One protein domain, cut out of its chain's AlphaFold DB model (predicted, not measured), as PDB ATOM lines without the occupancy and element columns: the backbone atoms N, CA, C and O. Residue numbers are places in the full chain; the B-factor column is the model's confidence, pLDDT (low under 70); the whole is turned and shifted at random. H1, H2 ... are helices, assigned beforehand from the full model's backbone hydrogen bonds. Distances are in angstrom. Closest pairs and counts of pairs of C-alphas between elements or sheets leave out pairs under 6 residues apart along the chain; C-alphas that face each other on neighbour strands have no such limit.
ATOM      1  N   GLU A  86      12.000  -8.635 -86.233       67.12
ATOM      2  CA  GLU A  86      10.911  -7.646 -86.193       67.12
ATOM      3  C   GLU A  86      11.371  -6.335 -85.547       67.12
ATOM      4  O   GLU A  86      11.246  -5.270 -86.149       67.12
ATOM      5  N   ILE A  87      12.045  -6.434 -84.397       67.00
ATOM      6  CA  ILE A  87      12.607  -5.284 -83.672       67.00
ATOM      7  C   ILE A  87      13.646  -4.544 -84.525       67.00
ATOM      8  O   ILE A  87      13.734  -3.311 -84.487       67.00
ATOM      9  N   ILE A  88      14.448  -5.284 -85.299       64.88
ATOM     10  CA  ILE A  88      15.488  -4.671 -86.121       64.88
ATOM     11  C   ILE A  88      14.885  -3.978 -87.341       64.88
ATOM     12  O   ILE A  88      15.247  -2.830 -87.599       64.88
ATOM     13  N   ILE A  89      13.940  -4.609 -88.040       71.25
ATOM     14  CA  ILE A  89      13.266  -4.016 -89.206       71.25
ATOM     15  C   ILE A  89      12.572  -2.704 -88.822       71.25
ATOM     16  O   ILE A  89      12.742  -1.699 -89.512       71.25
ATOM     17  N   GLU A  90      11.860  -2.680 -87.697       73.31
ATOM     18  CA  GLU A  90      11.185  -1.474 -87.213       73.31
ATOM     19  C   GLU A  90      12.184  -0.349 -86.890       73.31
ATOM     20  O   GLU A  90      11.991   0.802 -87.281       73.31
ATOM     21  N   SER A  91      13.319  -0.686 -86.267       64.12
ATOM     22  CA  SER A  91      14.377   0.294 -85.982       64.12
ATOM     23  C   SER A  91      15.088   0.819 -87.232       64.12
ATOM     24  O   SER A  91      15.512   1.974 -87.271       64.12
ATOM     25  N   PHE A  92      15.212  -0.018 -88.263       66.12
ATOM     26  CA  PHE A  92      15.893   0.332 -89.503       66.12
ATOM     27  C   PHE A  92      15.051   1.262 -90.374       66.12
ATOM     28  O   PHE A  92      15.591   2.199 -90.961       66.12
ATOM     29  N   ASN A  93      13.736   1.051 -90.417       72.00
ATOM     30  CA  ASN A  93      12.835   1.815 -91.280       72.00
ATOM     31  C   ASN A  93      12.634   3.273 -90.831       72.00
ATOM     32  O   ASN A  93      12.269   4.114 -91.648       72.00
ATOM     33  N   CYS A  94      12.905   3.591 -89.562       68.88
ATOM     34  CA  CYS A  94      12.719   4.932 -89.001       68.88
ATOM     35  C   CYS A  94      14.007   5.774 -88.928       68.88
ATOM     36  O   CYS A  94      13.980   6.874 -88.376       68.88
ATOM     37  N   THR A  95      15.142   5.283 -89.443       76.81
ATOM     38  CA  THR A  95      16.448   5.958 -89.324       76.81
ATOM     39  C   THR A  95      16.977   6.456 -90.665       76.81
ATOM     40  O   THR A  95      16.702   5.888 -91.722       76.81
ATOM     41  N   THR A  96      17.755   7.542 -90.642       88.56
ATOM     42  CA  THR A  96      18.402   8.054 -91.859       88.56
ATOM     43  C   THR A  96      19.472   7.074 -92.350       88.56
ATOM     44  O   THR A  96      20.070   6.343 -91.559       88.56
ATOM     45  N   SER A  97      19.790   7.084 -93.650       86.19
ATOM     46  CA  SER A  97      20.846   6.219 -94.217       86.19
ATOM     47  C   SER A  97      22.190   6.350 -93.477       86.19
ATOM     48  O   SER A  97      22.901   5.367 -93.259       86.19
ATOM     49  N   GLN A  98      22.514   7.554 -92.997       88.88
ATOM     50  CA  GLN A  98      23.717   7.798 -92.201       88.88
ATOM     51  C   GLN A  98      23.659   7.105 -90.831       88.88
ATOM     52  O   GLN A  98      24.633   6.477 -90.410       88.88
ATOM     53  N   GLN A  99      22.518   7.174 -90.143       88.50
ATOM     54  CA  GLN A  99      22.303   6.477 -88.872       88.50
ATOM     55  C   GLN A  99      22.387   4.958 -89.040       88.50
ATOM     56  O   GLN A  99      23.030   4.292 -88.232       88.50
ATOM     57  N   GLN A 100      21.829   4.417 -90.125       87.25
ATOM     58  CA  GLN A 100      21.941   2.994 -90.455       87.25
ATOM     59  C   GLN A 100      23.404   2.564 -90.647       87.25
ATOM     60  O   GLN A 100      23.820   1.533 -90.116       87.25
ATOM     61  N   HIS A 101      24.212   3.366 -91.352       90.19
ATOM     62  CA  HIS A 101      25.642   3.088 -91.520       90.19
ATOM     63  C   HIS A 101      26.389   3.086 -90.177       90.19
ATOM     64  O   HIS A 101      27.203   2.196 -89.913       90.19
ATOM     65  N   HIS A 102      26.101   4.057 -89.309       95.25
ATOM     66  CA  HIS A 102      26.680   4.125 -87.969       95.25
ATOM     67  C   HIS A 102      26.301   2.916 -87.115       95.25
ATOM     68  O   HIS A 102      27.179   2.293 -86.515       95.25
ATOM     69  N   LEU A 103      25.026   2.540 -87.117       93.38
ATOM     70  CA  LEU A 103      24.537   1.375 -86.393       93.38
ATOM     71  C   LEU A 103      25.175   0.077 -86.912       93.38
ATOM     72  O   LEU A 103      25.610  -0.758 -86.120       93.38
ATOM     73  N   MET A 104      25.334  -0.067 -88.232       92.69
ATOM     74  CA  MET A 104      26.039  -1.209 -88.826       92.69
ATOM     75  C   MET A 104      27.508  -1.271 -88.387       92.69
ATOM     76  O   MET A 104      28.036  -2.348 -88.104       92.69
ATOM     77  N   ARG A 105      28.175  -0.115 -88.276       94.81
ATOM     78  CA  ARG A 105      29.548  -0.035 -87.761       94.81
ATOM     79  C   ARG A 105      29.624  -0.469 -86.294       94.81
ATOM     80  O   ARG A 105      30.534  -1.222 -85.960       94.81
ATOM     81  N   LEU A 106      28.661  -0.073 -85.455       96.00
ATOM     82  CA  LEU A 106      28.579  -0.532 -84.061       96.00
ATOM     83  C   LEU A 106      28.384  -2.051 -83.976       96.00
ATOM     84  O   LEU A 106      29.104  -2.716 -83.236       96.00
ATOM     85  N   PHE A 107      27.479  -2.625 -84.772       93.69
ATOM     86  CA  PHE A 107      27.301  -4.080 -84.808       93.69
ATOM     87  C   PHE A 107      28.557  -4.824 -85.254       93.69
ATOM     88  O   PHE A 107      28.848  -5.891 -84.723       93.69
ATOM     89  N   LYS A 108      29.315  -4.274 -86.205       91.69
ATOM     90  CA  LYS A 108      30.576  -4.881 -86.643       91.69
ATOM     91  C   LYS A 108      31.672  -4.799 -85.572       91.69
ATOM     92  O   LYS A 108      32.480  -5.712 -85.483       91.69
ATOM     93  N   GLU A 109      31.722  -3.713 -84.802       95.38
ATOM     94  CA  GLU A 109      32.758  -3.471 -83.780       95.38
ATOM     95  C   GLU A 109      32.485  -4.209 -82.453       95.38
ATOM     96  O   GLU A 109      33.434  -4.598 -81.764       95.38
ATOM     97  N   PHE A 110      31.206  -4.395 -82.100       94.12
ATOM     98  CA  PHE A 110      30.781  -4.917 -80.795       94.12
ATOM     99  C   PHE A 110      29.909  -6.175 -80.853       94.12
ATOM    100  O   PHE A 110      29.661  -6.770 -79.811       94.12
ATOM    101  N   GLY A 111      29.409  -6.583 -82.022       91.88
ATOM    102  CA  GLY A 111      28.433  -7.675 -82.136       91.88
ATOM    103  C   GLY A 111      28.980  -9.074 -81.834       91.88
ATOM    104  O   GLY A 111      28.193 -10.013 -81.752       91.88
ATOM    105  N   ASP A 112      30.297  -9.217 -81.691       88.81
ATOM    106  CA  ASP A 112      30.994 -10.410 -81.199       88.81
ATOM    107  C   ASP A 112      31.148 -10.427 -79.666       88.81
ATOM    108  O   ASP A 112      31.333 -11.492 -79.080       88.81
ATOM    109  N   LYS A 113      31.066  -9.258 -79.020       89.56
ATOM    110  CA  LYS A 113      31.296  -9.062 -77.576       89.56
ATOM    111  C   LYS A 113      30.013  -8.827 -76.794       89.56
ATOM    112  O   LYS A 113      29.929  -9.196 -75.629       89.56
ATOM    113  N   LEU A 114      29.045  -8.162 -77.416       90.94
ATOM    114  CA  LEU A 114      27.799  -7.745 -76.798       90.94
ATOM    115  C   LEU A 114      26.615  -8.291 -77.576       90.94
ATOM    116  O   LEU A 114      26.632  -8.407 -78.805       90.94
ATOM    117  N   GLU A 115      25.545  -8.558 -76.841       91.62
ATOM    118  CA  GLU A 115      24.280  -8.896 -77.456       91.62
ATOM    119  C   GLU A 115      23.750  -7.728 -78.281       91.62
ATOM    120  O   GLU A 115      23.838  -6.546 -77.938       91.62
ATOM    121  N   LYS A 116      23.186  -8.073 -79.428       88.62
ATOM    122  CA  LYS A 116      22.800  -7.093 -80.438       88.62
ATOM    123  C   LYS A 116      21.610  -6.239 -79.985       88.62
ATOM    124  O   LYS A 116      21.521  -5.068 -80.348       88.62
ATOM    125  N   THR A 117      20.739  -6.799 -79.152       91.19
ATOM    126  CA  THR A 117      19.664  -6.096 -78.436       91.19
ATOM    127  C   THR A 117      20.226  -4.997 -77.533       91.19
ATOM    128  O   THR A 117      19.766  -3.858 -77.610       91.19
ATOM    129  N   MET A 118      21.288  -5.285 -76.777       94.12
ATOM    130  CA  MET A 118      21.970  -4.311 -75.919       94.12
ATOM    131  C   MET A 118      22.600  -3.165 -76.725       94.12
ATOM    132  O   MET A 118      22.491  -1.999 -76.333       94.12
ATOM    133  N   ILE A 119      23.201  -3.465 -77.884       94.88
ATOM    134  CA  ILE A 119      23.733  -2.445 -78.808       94.88
ATOM    135  C   ILE A 119      22.606  -1.515 -79.282       94.88
ATOM    136  O   ILE A 119      22.752  -0.293 -79.214       94.88
ATOM    137  N   LEU A 120      21.463  -2.071 -79.705       93.88
ATOM    138  CA  LEU A 120      20.297  -1.295 -80.156       93.88
ATOM    139  C   LEU A 120      19.683  -0.451 -79.047       93.88
ATOM    140  O   LEU A 120      19.333   0.707 -79.272       93.88
ATOM    141  N   GLN A 121      19.535  -1.021 -77.856       93.69
ATOM    142  CA  GLN A 121      18.979  -0.310 -76.717       93.69
ATOM    143  C   GLN A 121      19.893   0.852 -76.318       93.69
ATOM    144  O   GLN A 121      19.419   1.969 -76.135       93.69
ATOM    145  N   THR A 122      21.209   0.628 -76.280       96.50
ATOM    146  CA  THR A 122      22.185   1.691 -75.995       96.50
ATOM    147  C   THR A 122      22.143   2.782 -77.063       96.50
ATOM    148  O   THR A 122      22.149   3.962 -76.719       96.50
ATOM    149  N   TRP A 123      22.034   2.403 -78.339       95.69
ATOM    150  CA  TRP A 123      21.882   3.331 -79.461       95.69
ATOM    151  C   TRP A 123      20.644   4.224 -79.319       95.69
ATOM    152  O   TRP A 123      20.754   5.447 -79.412       95.69
ATOM    153  N   ARG A 124      19.483   3.631 -79.005       93.88
ATOM    154  CA  ARG A 124      18.235   4.375 -78.764       93.88
ATOM    155  C   ARG A 124      18.347   5.295 -77.546       93.88
ATOM    156  O   ARG A 124      17.935   6.448 -77.619       93.88
ATOM    157  N   ASN A 125      18.950   4.814 -76.459       95.56
ATOM    158  CA  ASN A 125      19.105   5.573 -75.215       95.56
ATOM    159  C   ASN A 125      19.990   6.822 -75.370       95.56
ATOM    160  O   ASN A 125      19.819   7.778 -74.623       95.56
ATOM    161  N   HIS A 126      20.913   6.826 -76.336       96.06
ATOM    162  CA  HIS A 126      21.784   7.969 -76.638       96.06
ATOM    163  C   HIS A 126      21.316   8.718 -77.890       96.06
ATOM    164  O   HIS A 126      22.128   9.223 -78.664       96.06
ATOM    165  N   ASN A 127      19.998   8.753 -78.123       94.81
ATOM    166  CA  ASN A 127      19.355   9.505 -79.203       94.81
ATOM    167  C   ASN A 127      19.961   9.242 -80.593       94.81
ATOM    168  O   ASN A 127      19.984  10.131 -81.445       94.81
ATOM    169  N   ASN A 128      20.459   8.026 -80.834       91.44
ATOM    170  CA  ASN A 128      21.103   7.638 -82.087       91.44
ATOM    171  C   ASN A 128      22.387   8.447 -82.408       91.44
ATOM    172  O   ASN A 128      22.742   8.623 -83.579       91.44
ATOM    173  N   ILE A 129      23.092   8.960 -81.389       94.81
ATOM    174  CA  ILE A 129      24.374   9.667 -81.530       94.81
ATOM    175  C   ILE A 129      25.522   8.648 -81.486       94.81
ATOM    176  O   ILE A 129      25.768   7.988 -80.474       94.81
TER     177      ILE A 129
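This is residues 86 to 129 of the 260 residues of an uncharacterized protein of Reticulomyxa filosa (UniProt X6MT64). This is a small domain of three helices whose centres make a triangle: the longest, H2, forms one side, and H3 folds back from the far end of H2, so that H2 and H3 make a V that is narrow where H2 ends and H3 begins. The short helix H1 is more loosely set, near the first half of H2 and near H3. The printed part has 44 residues with three named helices, in the order H1, H2, H3, and no named strand; the class is all helix. The whole is compact, with a radius of gyration of the C-alphas of 9.7 A, and rounded, spanning 26 by 20 by 17 A.

Begin with H2, residues 97 to 110, the longest helix. Look next at H3, residues 116 to 125: it touches H2, and their closest C-alphas are those of Phe 107 and Lys 116, 7.0 A apart. The two run opposite ways at a steep tilt of 49 degrees, with their centres 11.4 A apart. Now turn to H1, residues 86 to 93, which is close to H2 but not clearly touching it; the closest C-alphas, those of Phe 92 and Gln 100, are 6.7 A apart. H1 and H2 run opposite ways at a steep tilt of 44 degrees, and their centres are 13.7 A apart. H1 and H3 are near each other, with 7 pairs of C-alphas within 10 A but no pair within 8 A. In H1, H2 and H3 every O i to N i+4 pair is within hydrogen-bond range.

Find C-alpha 97 at (20.846, 6.219, -94.217); from there H2 runs through its 14 residues to C-alpha 110 at (30.781, -4.917, -80.795), a length of 20.1 A. After the five residues between H2 and H3, H3 begins at Lys 116 and runs 14.2 A to Asn 125, where you find the C-alpha at (19.105, 5.573, -75.215). For H1, go back to C-alpha 86 at (10.911, -7.646, -86.193); its eight residues cover 10.9 A, ending at Asn 93.

The two C-alphas farthest apart are those of Cys 94 and Lys 113, at 25.9 A, and the first and last printed C-alphas, of Glu 86 and Ile 129, are 22.4 A apart. The printed part has no cut. Both links, H1 to H2 with 3 residues and H2 to H3 with 5, are tight. The mean pLDDT of the printed part is 87.2; look for values under 70 at residues 86 to 88, 91 to 92 and 94. H1 has a mean of 68, against 92 for H2 and 94 for H3.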